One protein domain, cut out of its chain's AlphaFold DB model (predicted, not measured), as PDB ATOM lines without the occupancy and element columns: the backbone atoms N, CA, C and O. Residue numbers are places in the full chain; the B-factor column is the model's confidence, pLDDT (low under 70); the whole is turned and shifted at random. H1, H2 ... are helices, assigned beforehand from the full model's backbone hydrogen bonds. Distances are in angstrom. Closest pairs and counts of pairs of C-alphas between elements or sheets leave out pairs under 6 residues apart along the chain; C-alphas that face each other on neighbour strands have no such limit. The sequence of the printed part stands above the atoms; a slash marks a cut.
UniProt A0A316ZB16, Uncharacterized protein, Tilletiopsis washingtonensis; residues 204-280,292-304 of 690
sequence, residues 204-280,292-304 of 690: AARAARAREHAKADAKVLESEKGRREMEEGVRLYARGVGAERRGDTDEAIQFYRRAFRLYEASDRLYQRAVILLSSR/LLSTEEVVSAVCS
ATOM      1  N   ALA A 204     -28.933 176.121 189.593       49.62
ATOM      2  CA  ALA A 204     -28.648 175.052 188.637       49.62
ATOM      3  C   ALA A 204     -27.563 175.440 187.609       49.62
ATOM      4  O   ALA A 204     -26.675 174.635 187.320       49.62
ATOM      5  N   ALA A 205     -27.567 176.676 187.096       51.28
ATOM      6  CA  ALA A 205     -26.550 177.175 186.165       51.28
ATOM      7  C   ALA A 205     -25.157 177.292 186.818       51.28
ATOM      8  O   ALA A 205     -24.145 176.952 186.199       51.28
ATOM      9  N   ARG A 206     -25.098 177.704 188.092       49.56
ATOM     10  CA  ARG A 206     -23.872 177.683 188.913       49.56
ATOM     11  C   ARG A 206     -23.348 176.255 189.085       49.56
ATOM     12  O   ARG A 206     -22.177 175.998 188.804       49.56
ATOM     13  N   ALA A 207     -24.219 175.306 189.438       48.66
ATOM     14  CA  ALA A 207     -23.861 173.889 189.533       48.66
ATOM     15  C   ALA A 207     -23.387 173.301 188.185       48.66
ATOM     16  O   ALA A 207     -22.449 172.503 188.152       48.66
ATOM     17  N   ALA A 208     -23.972 173.723 187.059       54.41
ATOM     18  CA  ALA A 208     -23.545 173.303 185.724       54.41
ATOM     19  C   ALA A 208     -22.115 173.765 185.383       54.41
ATOM     20  O   ALA A 208     -21.327 172.964 184.880       54.41
ATOM     21  N   ARG A 209     -21.738 175.008 185.720       49.94
ATOM     22  CA  ARG A 209     -20.363 175.514 185.523       49.94
ATOM     23  C   ARG A 209     -19.357 174.887 186.497       49.94
ATOM     24  O   ARG A 209     -18.240 174.565 186.097       49.94
ATOM     25  N   ALA A 210     -19.755 174.594 187.737       50.88
ATOM     26  CA  ALA A 210     -18.921 173.820 188.665       50.88
ATOM     27  C   ALA A 210     -18.579 172.418 188.106       50.88
ATOM     28  O   ALA A 210     -17.427 171.982 188.175       50.88
ATOM     29  N   ARG A 211     -19.551 171.753 187.459       54.66
ATOM     30  CA  ARG A 211     -19.366 170.475 186.737       54.66
ATOM     31  C   ARG A 211     -18.495 170.592 185.477       54.66
ATOM     32  O   ARG A 211     -18.023 169.573 184.977       54.66
ATOM     33  N   GLU A 212     -18.262 171.794 184.950       52.19
ATOM     34  CA  GLU A 212     -17.338 172.020 183.832       52.19
ATOM     35  C   GLU A 212     -15.889 172.110 184.322       52.19
ATOM     36  O   GLU A 212     -15.033 171.368 183.839       52.19
ATOM     37  N   HIS A 213     -15.621 172.902 185.366       50.81
ATOM     38  CA  HIS A 213     -14.304 172.927 186.017       50.81
ATOM     39  C   HIS A 213     -13.909 171.556 186.593       50.81
ATOM     40  O   HIS A 213     -12.739 171.177 186.521       50.81
ATOM     41  N   ALA A 214     -14.881 170.759 187.049       55.94
ATOM     42  CA  ALA A 214     -14.656 169.372 187.454       55.94
ATOM     43  C   ALA A 214     -14.017 168.495 186.356       55.94
ATOM     44  O   ALA A 214     -13.265 167.581 186.684       55.94
ATOM     45  N   LYS A 215     -14.244 168.783 185.063       54.53
ATOM     46  CA  LYS A 215     -13.620 168.052 183.939       54.53
ATOM     47  C   LYS A 215     -12.150 168.425 183.739       54.53
ATOM     48  O   LYS A 215     -11.361 167.577 183.333       54.53
ATOM     49  N   ALA A 216     -11.772 169.670 184.036       54.47
ATOM     50  CA  ALA A 216     -10.368 170.081 184.042       54.47
ATOM     51  C   ALA A 216      -9.606 169.403 185.194       54.47
ATOM     52  O   ALA A 216      -8.490 168.925 185.002       54.47
ATOM     53  N   ASP A 217     -10.249 169.290 186.360       55.69
ATOM     54  CA  ASP A 217      -9.683 168.631 187.541       55.69
ATOM     55  C   ASP A 217      -9.615 167.100 187.377       55.69
ATOM     56  O   ASP A 217      -8.650 166.477 187.817       55.69
ATOM     57  N   ALA A 218     -10.584 166.489 186.682       55.53
ATOM     58  CA  ALA A 218     -10.602 165.055 186.380       55.53
ATOM     59  C   ALA A 218      -9.322 164.578 185.667       55.53
ATOM     60  O   ALA A 218      -8.809 163.509 185.981       55.53
ATOM     61  N   LYS A 219      -8.746 165.412 184.790       57.19
ATOM     62  CA  LYS A 219      -7.484 165.128 184.084       57.19
ATOM     63  C   LYS A 219      -6.248 165.104 185.003       57.19
ATOM     64  O   LYS A 219      -5.210 164.571 184.628       57.19
ATOM     65  N   VAL A 220      -6.336 165.682 186.202       55.66
ATOM     66  CA  VAL A 220      -5.289 165.608 187.244       55.66
ATOM     67  C   VAL A 220      -5.530 164.414 188.184       55.66
ATOM     68  O   VAL A 220      -4.593 163.880 188.774       55.66
ATOM     69  N   LEU A 221      -6.783 163.957 188.282       55.16
ATOM     70  CA  LEU A 221      -7.237 162.857 189.140       55.16
ATOM     71  C   LEU A 221      -6.953 161.446 188.595       55.16
ATOM     72  O   LEU A 221      -7.140 160.478 189.328       55.16
ATOM     73  N   GLU A 222      -6.464 161.307 187.358       58.25
ATOM     74  CA  GLU A 222      -6.087 160.013 186.755       58.25
ATOM     75  C   GLU A 222      -4.920 159.307 187.486       58.25
ATOM     76  O   GLU A 222      -4.691 158.116 187.284       58.25
ATOM     77  N   SER A 223      -4.189 160.011 188.359       72.88
ATOM     78  CA  SER A 223      -3.132 159.437 189.202       72.88
ATOM     79  C   SER A 223      -3.565 159.330 190.664       72.88
ATOM     80  O   SER A 223      -3.881 160.341 191.296       72.88
ATOM     81  N   GLU A 224      -3.469 158.130 191.254       70.00
ATOM     82  CA  GLU A 224      -3.746 157.915 192.686       70.00
ATOM     83  C   GLU A 224      -2.955 158.857 193.600       70.00
ATOM     84  O   GLU A 224      -3.459 159.288 194.637       70.00
ATOM     85  N   LYS A 225      -1.711 159.182 193.222       75.94
ATOM     86  CA  LYS A 225      -0.865 160.098 193.987       75.94
ATOM     87  C   LYS A 225      -1.475 161.505 194.008       75.94
ATOM     88  O   LYS A 225      -1.686 162.051 195.087       75.94
ATOM     89  N   GLY A 226      -1.823 162.036 192.833       72.50
ATOM     90  CA  GLY A 226      -2.450 163.354 192.699       72.50
ATOM     91  C   GLY A 226      -3.796 163.433 193.423       72.50
ATOM     92  O   GLY A 226      -4.083 164.439 194.067       72.50
ATOM     93  N   ARG A 227      -4.580 162.344 193.413       75.19
ATOM     94  CA  ARG A 227      -5.811 162.237 194.209       75.19
ATOM     95  C   ARG A 227      -5.546 162.364 195.716       75.19
ATOM     96  O   ARG A 227      -6.238 163.130 196.378       75.19
ATOM     97  N   ARG A 228      -4.545 161.664 196.264       79.12
ATOM     98  CA  ARG A 228      -4.210 161.736 197.703       79.12
ATOM     99  C   ARG A 228      -3.680 163.117 198.104       79.12
ATOM    100  O   ARG A 228      -4.150 163.674 199.090       79.12
ATOM    101  N   GLU A 229      -2.775 163.697 197.312       82.00
ATOM    102  CA  GLU A 229      -2.227 165.050 197.539       82.00
ATOM    103  C   GLU A 229      -3.329 166.129 197.493       82.00
ATOM    104  O   GLU A 229      -3.335 167.062 198.300       82.00
ATOM    105  N   MET A 230      -4.313 165.965 196.601       81.44
ATOM    106  CA  MET A 230      -5.511 166.801 196.525       81.44
ATOM    107  C   MET A 230      -6.415 166.652 197.759       81.44
ATOM    108  O   MET A 230      -6.795 167.660 198.358       81.44
ATOM    109  N   GLU A 231      -6.768 165.423 198.153       82.88
ATOM    110  CA  GLU A 231      -7.637 165.174 199.315       82.88
ATOM    111  C   GLU A 231      -7.009 165.679 200.623       82.88
ATOM    112  O   GLU A 231      -7.695 166.310 201.429       82.88
ATOM    113  N   GLU A 232      -5.704 165.475 200.826       85.50
ATOM    114  CA  GLU A 232      -4.980 166.011 201.984       85.50
ATOM    115  C   GLU A 232      -4.920 167.548 201.953       85.50
ATOM    116  O   GLU A 232      -5.183 168.204 202.967       85.50
ATOM    117  N   GLY A 233      -4.668 168.139 200.778       85.94
ATOM    118  CA  GLY A 233      -4.668 169.589 200.576       85.94
ATOM    119  C   GLY A 233      -5.993 170.255 200.961       85.94
ATOM    120  O   GLY A 233      -5.982 171.274 201.652       85.94
ATOM    121  N   VAL A 234      -7.138 169.668 200.588       86.25
ATOM    122  CA  VAL A 234      -8.472 170.189 200.959       86.25
ATOM    123  C   VAL A 234      -8.732 170.064 202.464       86.25
ATOM    124  O   VAL A 234      -9.213 171.019 203.077       86.25
ATOM    125  N   ARG A 235      -8.365 168.939 203.097       87.94
ATOM    126  CA  ARG A 235      -8.516 168.750 204.557       87.94
ATOM    127  C   ARG A 235      -7.673 169.748 205.355       87.94
ATOM    128  O   ARG A 235      -8.137 170.282 206.361       87.94
ATOM    129  N   LEU A 236      -6.444 170.020 204.912       88.62
ATOM    130  CA  LEU A 236      -5.576 171.029 205.526       88.62
ATOM    131  C   LEU A 236      -6.123 172.445 205.320       88.62
ATOM    132  O   LEU A 236      -6.097 173.236 206.259       88.62
ATOM    133  N   TYR A 237      -6.684 172.749 204.147       86.62
ATOM    134  CA  TYR A 237      -7.338 174.035 203.901       86.62
ATOM    135  C   TYR A 237      -8.551 174.248 204.822       86.62
ATOM    136  O   TYR A 237      -8.660 175.292 205.466       86.62
ATOM    137  N   ALA A 238      -9.404 173.227 204.969       86.31
ATOM    138  CA  ALA A 238     -10.544 173.242 205.885       86.31
ATOM    139  C   ALA A 238     -10.113 173.464 207.349       86.31
ATOM    140  O   ALA A 238     -10.672 174.316 208.036       86.31
ATOM    141  N   ARG A 239      -9.057 172.777 207.811       87.62
ATOM    142  CA  ARG A 239      -8.475 173.006 209.150       87.62
ATOM    143  C   ARG A 239      -7.953 174.433 209.332       87.62
ATOM    144  O   ARG A 239      -8.129 174.990 210.410       87.62
ATOM    145  N   GLY A 240      -7.389 175.039 208.285       86.62
ATOM    146  CA  GLY A 240      -7.012 176.453 208.284       86.62
ATOM    147  C   GLY A 240      -8.209 177.387 208.481       86.62
ATOM    148  O   GLY A 240      -8.137 178.288 209.312       86.62
ATOM    149  N   VAL A 241      -9.331 177.134 207.793       84.12
ATOM    150  CA  VAL A 241     -10.574 177.922 207.951       84.12
ATOM    151  C   VAL A 241     -11.170 177.736 209.352       84.12
ATOM    152  O   VAL A 241     -11.608 178.701 209.974       84.12
ATOM    153  N   GLY A 242     -11.126 176.517 209.894       82.56
ATOM    154  CA  GLY A 242     -11.516 176.252 211.280       82.56
ATOM    155  C   GLY A 242     -10.636 176.977 212.309       82.56
ATOM    156  O   GLY A 242     -11.144 177.376 213.351       82.56
ATOM    157  N   ALA A 243      -9.340 177.159 212.033       83.12
ATOM    158  CA  ALA A 243      -8.408 177.896 212.892       83.12
ATOM    159  C   ALA A 243      -8.635 179.418 212.825       83.12
ATOM    160  O   ALA A 243      -8.796 180.061 213.860       83.12
ATOM    161  N   GLU A 244      -8.775 179.977 211.618       83.50
ATOM    162  CA  GLU A 244      -9.154 181.382 211.392       83.50
ATOM    163  C   GLU A 244     -10.431 181.752 212.160       83.50
ATOM    164  O   GLU A 244     -10.458 182.749 212.878       83.50
ATOM    165  N   ARG A 245     -11.465 180.903 212.086       75.31
ATOM    166  CA  ARG A 245     -12.754 181.109 212.771       75.31
ATOM    167  C   ARG A 245     -12.676 181.089 214.300       75.31
ATOM    168  O   ARG A 245     -13.590 181.597 214.942       75.31
ATOM    169  N   ARG A 246     -11.612 180.530 214.886       78.25
ATOM    170  CA  ARG A 246     -11.342 180.577 216.337       78.25
ATOM    171  C   ARG A 246     -10.454 181.755 216.749       78.25
ATOM    172  O   ARG A 246     -10.320 182.010 217.940       78.25
ATOM    173  N   GLY A 247      -9.865 182.470 215.787       75.81
ATOM    174  CA  GLY A 247      -8.831 183.481 216.029       75.81
ATOM    175  C   GLY A 247      -7.404 182.919 216.090       75.81
ATOM    176  O   GLY A 247      -6.475 183.678 216.361       75.81
ATOM    177  N   ASP A 248      -7.199 181.630 215.791       83.31
ATOM    178  CA  ASP A 248      -5.891 180.956 215.798       83.31
ATOM    179  C   ASP A 248      -5.101 181.275 214.510       83.31
ATOM    180  O   ASP A 248      -4.814 180.409 213.676       83.31
ATOM    181  N   THR A 249      -4.791 182.555 214.302       77.38
ATOM    182  CA  THR A 249      -4.244 183.106 213.047       77.38
ATOM    183  C   THR A 249      -2.928 182.450 212.607       77.38
ATOM    184  O   THR A 249      -2.781 182.086 211.437       77.38
ATOM    185  N   ASP A 250      -2.001 182.219 213.538       77.81
ATOM    186  CA  ASP A 250      -0.708 181.576 213.263       77.81
ATOM    187  C   ASP A 250      -0.845 180.088 212.896       77.81
ATOM    188  O   ASP A 250      -0.092 179.576 212.056       77.81
ATOM    189  N   GLU A 251      -1.827 179.380 213.467       84.19
ATOM    190  CA  GLU A 251      -2.152 178.015 213.038       84.19
ATOM    191  C   GLU A 251      -2.788 178.018 211.648       84.19
ATOM    192  O   GLU A 251      -2.388 177.230 210.788       84.19
ATOM    193  N   ALA A 252      -3.726 178.936 211.387       83.75
ATOM    194  CA  ALA A 252      -4.361 179.088 210.080       83.75
ATOM    195  C   ALA A 252      -3.314 179.317 208.975       83.75
ATOM    196  O   ALA A 252      -3.293 178.592 207.977       83.75
ATOM    197  N   ILE A 253      -2.365 180.238 209.194       82.50
ATOM    198  CA  ILE A 253      -1.221 180.485 208.300       82.50
ATOM    199  C   ILE A 253      -0.409 179.203 208.058       82.50
ATOM    200  O   ILE A 253      -0.045 178.908 206.913       82.50
ATOM    201  N   GLN A 254      -0.129 178.408 209.096       87.19
ATOM    202  CA  GLN A 254       0.577 177.135 208.934       87.19
ATOM    203  C   GLN A 254      -0.221 176.105 208.129       87.19
ATOM    204  O   GLN A 254       0.365 175.424 207.283       87.19
ATOM    205  N   PHE A 255      -1.528 175.983 208.359       90.38
ATOM    206  CA  PHE A 255      -2.388 175.064 207.618       90.38
ATOM    207  C   PHE A 255      -2.488 175.454 206.137       90.38
ATOM    208  O   PHE A 255      -2.276 174.594 205.281       90.38
ATOM    209  N   TYR A 256      -2.654 176.741 205.812       85.69
ATOM    210  CA  TYR A 256      -2.628 177.219 204.422       85.69
ATOM    211  C   TYR A 256      -1.275 176.999 203.741       85.69
ATOM    212  O   TYR A 256      -1.225 176.501 202.613       85.69
ATOM    213  N   ARG A 257      -0.159 177.273 204.434       84.31
ATOM    214  CA  ARG A 257       1.192 176.989 203.917       84.31
ATOM    215  C   ARG A 257       1.395 175.508 203.589       84.31
ATOM    216  O   ARG A 257       2.135 175.216 202.655       84.31
ATOM    217  N   ARG A 258       0.774 174.583 204.330       87.81
ATOM    218  CA  ARG A 258       0.822 173.134 204.050       87.81
ATOM    219  C   ARG A 258      -0.129 172.752 202.906       87.81
ATOM    220  O   ARG A 258       0.310 172.086 201.974       87.81
ATOM    221  N   ALA A 259      -1.368 173.248 202.917       87.62
ATOM    222  CA  ALA A 259      -2.371 172.991 201.881       87.62
ATOM    223  C   ALA A 259      -1.884 173.382 200.473       87.62
ATOM    224  O   ALA A 259      -1.852 172.537 199.582       87.62
ATOM    225  N   PHE A 260      -1.407 174.620 200.286       83.62
ATOM    226  CA  PHE A 260      -0.927 175.101 198.981       83.62
ATOM    227  C   PHE A 260       0.379 174.437 198.505       83.62
ATOM    228  O   PHE A 260       0.669 174.474 197.313       83.62
ATOM    229  N   ARG A 261       1.167 173.816 199.400       84.19
ATOM    230  CA  ARG A 261       2.357 173.022 199.019       84.19
ATOM    231  C   ARG A 261       1.995 171.647 198.460       84.19
ATOM    232  O   ARG A 261       2.726 171.151 197.611       84.19
ATOM    233  N   LEU A 262       0.909 171.042 198.948       79.88
ATOM    234  CA  LEU A 262       0.417 169.742 198.483       79.88
ATOM    235  C   LEU A 262      -0.471 169.896 197.246       79.88
ATOM    236  O   LEU A 262      -0.274 169.200 196.253       79.88
ATOM    237  N   TYR A 263      -1.413 170.845 197.275       77.69
ATOM    238  CA  TYR A 263      -2.293 171.113 196.145       77.69
ATOM    239  C   TYR A 263      -2.572 172.610 195.966       77.69
ATOM    240  O   TYR A 263      -3.256 173.257 196.761       77.69
ATOM    241  N   GLU A 264      -2.061 173.146 194.858       76.50
ATOM    242  CA  GLU A 264      -2.107 174.564 194.471       76.50
ATOM    243  C   GLU A 264      -3.538 175.129 194.416       76.50
ATOM    244  O   GLU A 264      -3.769 176.273 194.794       76.50
ATOM    245  N   ALA A 265      -4.520 174.308 194.027       77.50
ATOM    246  CA  ALA A 265      -5.927 174.698 193.927       77.50
ATOM    247  C   ALA A 265      -6.803 174.206 195.104       77.50
ATOM    248  O   ALA A 265      -8.015 174.060 194.938       77.50
ATOM    249  N   SER A 266      -6.207 173.926 196.271       81.31
ATOM    250  CA  SER A 266      -6.907 173.433 197.477       81.31
ATOM    251  C   SER A 266      -8.062 174.335 197.931       81.31
ATOM    252  O   SER A 266      -9.128 173.825 198.268       81.31
ATOM    253  N   ASP A 267      -7.891 175.656 197.846       75.62
ATOM    254  CA  ASP A 267      -8.919 176.670 198.129       75.62
ATOM    255  C   ASP A 267     -10.171 176.511 197.243       75.62
ATOM    256  O   ASP A 267     -11.265 176.239 197.731       75.62
ATOM    257  N   ARG A 268     -10.003 176.553 195.915       76.88
ATOM    258  CA  ARG A 268     -11.087 176.352 194.932       76.88
ATOM    259  C   ARG A 268     -11.824 175.020 195.131       76.88
ATOM    260  O   ARG A 268     -13.034 174.948 194.918       76.88
ATOM    261  N   LEU A 269     -11.116 173.959 195.526       78.44
ATOM    262  CA  LEU A 269     -11.731 172.657 195.809       78.44
ATOM    263  C   LEU A 269     -12.510 172.647 197.131       78.44
ATOM    264  O   LEU A 269     -13.593 172.067 197.177       78.44
ATOM    265  N   TYR A 270     -12.019 173.330 198.168       80.81
ATOM    266  CA  TYR A 270     -12.770 173.566 199.403       80.81
ATOM    267  C   TYR A 270     -14.049 174.373 199.133       80.81
ATOM    268  O   TYR A 270     -15.133 173.956 199.535       80.81
ATOM    269  N   GLN A 271     -13.961 175.468 198.370       76.81
ATOM    270  CA  GLN A 271     -15.121 176.273 197.966       76.81
ATOM    271  C   GLN A 271     -16.149 175.436 197.181       76.81
ATOM    272  O   GLN A 271     -17.340 175.471 197.492       76.81
ATOM    273  N   ARG A 272     -15.702 174.615 196.218       77.62
ATOM    274  CA  ARG A 272     -16.562 173.660 195.491       77.62
ATOM    275  C   ARG A 272     -17.221 172.647 196.429       77.62
ATOM    276  O   ARG A 272     -18.408 172.388 196.266       77.62
ATOM    277  N   ALA A 273     -16.503 172.110 197.417       77.06
ATOM    278  CA  ALA A 273     -17.076 171.197 198.406       77.06
ATOM    279  C   ALA A 273     -18.154 171.879 199.270       77.06
ATOM    280  O   ALA A 273     -19.237 171.320 199.422       77.06
ATOM    281  N   VAL A 274     -17.908 173.103 199.757       77.25
ATOM    282  CA  VAL A 274     -18.898 173.902 200.508       77.25
ATOM    283  C   VAL A 274     -20.150 174.164 199.664       77.25
ATOM    284  O   VAL A 274     -21.260 173.910 200.131       77.25
ATOM    285  N   ILE A 275     -19.990 174.601 198.407       71.94
ATOM    286  CA  ILE A 275     -21.118 174.834 197.492       71.94
ATOM    287  C   ILE A 275     -21.914 173.542 197.289       71.94
ATOM    288  O   ILE A 275     -23.125 173.542 197.504       71.94
ATOM    289  N   LEU A 276     -21.252 172.433 196.940       71.56
ATOM    290  CA  LEU A 276     -21.924 171.156 196.691       71.56
ATOM    291  C   LEU A 276     -22.695 170.662 197.923       71.56
ATOM    292  O   LEU A 276     -23.862 170.302 197.783       71.56
ATOM    293  N   LEU A 277     -22.090 170.718 199.116       72.00
ATOM    294  CA  LEU A 277     -22.746 170.352 200.378       72.00
ATOM    295  C   LEU A 277     -23.953 171.256 200.677       72.00
ATOM    296  O   LEU A 277     -25.018 170.744 201.000       72.00
ATOM    297  N   SER A 278     -23.832 172.574 200.483       66.62
ATOM    298  CA  SER A 278     -24.949 173.518 200.674       66.62
ATOM    299  C   SER A 278     -26.079 173.373 199.642       66.62
ATOM    300  O   SER A 278     -27.213 173.759 199.909       66.62
ATOM    301  N   SER A 279     -25.776 172.815 198.466       62.81
ATOM    302  CA  SER A 279     -26.725 172.624 197.361       62.81
ATOM    303  C   SER A 279     -27.415 171.257 197.354       62.81
ATOM    304  O   SER A 279     -28.271 171.014 196.501       62.81
ATOM    305  N   ARG A 280     -27.024 170.343 198.252       59.72
ATOM    306  CA  ARG A 280     -27.486 168.953 198.242       59.72
ATOM    307  C   ARG A 280     -28.896 168.849 198.850       59.72
ATOM    308  O   ARG A 280     -29.039 169.108 200.044       59.72
ATOM    309  N   LEU A 292     -14.670 164.505 194.792       63.34
ATOM    310  CA  LEU A 292     -14.275 165.236 196.008       63.34
ATOM    311  C   LEU A 292     -15.086 164.856 197.257       63.34
ATOM    312  O   LEU A 292     -14.572 164.924 198.369       63.34
ATOM    313  N   LEU A 293     -16.354 164.483 197.074       62.84
ATOM    314  CA  LEU A 293     -17.289 164.092 198.132       62.84
ATOM    315  C   LEU A 293     -17.370 162.568 198.312       62.84
ATOM    316  O   LEU A 293     -18.129 162.094 199.152       62.84
ATOM    317  N   SER A 294     -16.594 161.797 197.538       65.44
ATOM    318  CA  SER A 294     -16.525 160.336 197.676       65.44
ATOM    319  C   SER A 294     -15.752 159.871 198.917       65.44
ATOM    320  O   SER A 294     -15.929 158.732 199.341       65.44
ATOM    321  N   THR A 295     -14.936 160.744 199.524       74.88
ATOM    322  CA  THR A 295     -14.194 160.444 200.756       74.88
ATOM    323  C   THR A 295     -14.822 161.156 201.959       74.88
ATOM    324  O   THR A 295     -14.721 162.376 202.101       74.88
ATOM    325  N   GLU A 296     -15.424 160.379 202.863       71.38
ATOM    326  CA  GLU A 296     -16.122 160.845 204.074       71.38
ATOM    327  C   GLU A 296     -15.275 161.792 204.946       71.38
ATOM    328  O   GLU A 296     -15.765 162.803 205.443       71.38
ATOM    329  N   GLU A 297     -13.972 161.531 205.059       74.94
ATOM    330  CA  GLU A 297     -13.032 162.355 205.832       74.94
ATOM    331  C   GLU A 297     -12.878 163.791 205.289       74.94
ATOM    332  O   GLU A 297     -12.585 164.714 206.051       74.94
ATOM    333  N   VAL A 298     -13.067 164.000 203.978       76.75
ATOM    334  CA  VAL A 298     -13.051 165.338 203.360       76.75
ATOM    335  C   VAL A 298     -14.345 166.074 203.701       76.75
ATOM    336  O   VAL A 298     -14.296 167.234 204.104       76.75
ATOM    337  N   VAL A 299     -15.488 165.385 203.619       77.06
ATOM    338  CA  VAL A 299     -16.799 165.927 204.015       77.06
ATOM    339  C   VAL A 299     -16.790 166.319 205.493       77.06
ATOM    340  O   VAL A 299     -17.112 167.457 205.821       77.06
ATOM    341  N   SER A 300     -16.327 165.427 206.372       77.88
ATOM    342  CA  SER A 300     -16.195 165.675 207.811       77.88
ATOM    343  C   SER A 300     -15.300 166.883 208.116       77.88
ATOM    344  O   SER A 300     -15.676 167.738 208.919       77.88
ATOM    345  N   ALA A 301     -14.154 167.021 207.435       77.25
ATOM    346  CA  ALA A 301     -13.270 168.174 207.612       77.25
ATOM    347  C   ALA A 301     -13.921 169.499 207.169       77.25
ATOM    348  O   ALA A 301     -13.734 170.518 207.837       77.25
ATOM    349  N   VAL A 302     -14.694 169.496 206.076       77.19
ATOM    350  CA  VAL A 302     -15.411 170.686 205.587       77.19
ATOM    351  C   VAL A 302     -16.575 171.051 206.511       77.19
ATOM    352  O   VAL A 302     -16.667 172.206 206.915       77.19
ATOM    353  N   CYS A 303     -17.414 170.093 206.922       77.62
ATOM    354  CA  CYS A 303     -18.500 170.353 207.876       77.62
ATOM    355  C   CYS A 303     -17.956 170.843 209.227       77.62
ATOM    356  O   CYS A 303     -18.420 171.857 209.741       77.62
ATOM    357  N   SER A 304     -16.886 170.232 209.747       77.19
ATOM    358  CA  SER A 304     -16.235 170.683 210.984       77.19
ATOM    359  C   SER A 304     -15.700 172.121 210.886       77.19
ATOM    360  O   SER A 304     -15.812 172.871 211.851       77.19
TER     361      SER A 304
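This is residues 204 to 280 and 292 to 304 of the 690 residues of an uncharacterized protein of Tilletiopsis washingtonensis (UniProt A0A316ZB16). The longest helix, H2, makes the core: H3 folds back beside it as a helical hairpin, H5 packs along another side of it, and H4 starts beside its middle part and runs off crosswise. H1 meets H2 only at a corner, near the start of H2, and makes a V with it, and H4 lies in the gap of that V, close to H1 but not clearly touching it. The printed part has 90 residues with five named helices, in the order H1, H2, H3, H4, H5, and no named strand; the class is all helix. The whole is compact, with a radius of gyration of the C-alphas of 13.1 A, and its C-alphas span 36 by 29 by 20 A along the three main axes.

H2 is residues 224 to 244, 21 residues, and measures 30.5 A from its first to its last C-alpha; C-alpha 224 is at (-3.746, 157.915, 192.686) and C-alpha 244 at (-9.154, 181.382, 211.392). H3 is residues 249 to 262 and measures 20.3 A. H4, residues 266 to 278, is 18.3 A long. H5, residues 296 to 304, is 12.0 A long and ends with C-alpha 304 at (-16.235, 170.683, 210.984). H1, residues 204 to 221, measures 24.6 A and begins with C-alpha 204 at (-28.648, 175.052, 188.637); it has a kink of 33 degrees near residue 215.

H2 is the hub and touches the four other helices. H2 and H3 form a helical hairpin: they touch with 33 pairs of C-alphas within 8 A, the closest being those of Gly 240 and Ala 252 at 4.1 A, and they run opposite ways at a shallow tilt of 12 degrees. H5 touches H2, with the closest C-alphas, those of Ala 238 and Val 302, 5.5 A apart; the two run the same way at a shallow tilt of 16 degrees. H4 touches H2 with residues 266 to 270 alone, beside residues 230 to 238 of H2, and the closest C-alphas are those of Val 234 and Ser 266, at 5.0 A. The lines of H2 and H4 are about perpendicular, at 76 degrees. H4 touches H5 with residues 270 to 274 alone; the closest C-alphas, of Val 274 and Val 302, are 6.9 A apart, and the helices are about perpendicular at 83 degrees. The packing of the helices is part aligned, at shallow tilts, and part crossed. H1 and H2 touch only at the corner by their link, and only just, with 3 pairs of C-alphas within 8 A, the closest being those of Leu 221 and Arg 227 at 5.3 A. H1 and H4 are close but not clearly touching; their closest C-alphas, of Ala 210 and Arg 272, are 7.2 A apart. H1 is apart from H3 and from H5, and H3 is apart from H5. Each O i to N i+4 pair is within hydrogen-bond range in H2, H4 and H5, while H1 has 10 of 14 such pairs within range and H3 has 9 of 10.

The two C-alphas farthest apart are those of Ala 204 and Asp 250, at 37.8 A. Residues 281 to 291 are not printed, and C-alphas 280 and 292 stand 13.9 A apart across this cut, which lies in the link from H4 to H5. The links from H1 to H2, from H2 to H3 and from H3 to H4 are tight. The mean pLDDT of the printed part is 73.4; it is under 70 in residues 204 to 222, 278 to 280 and 292 to 294, and the mean over H1 is 53.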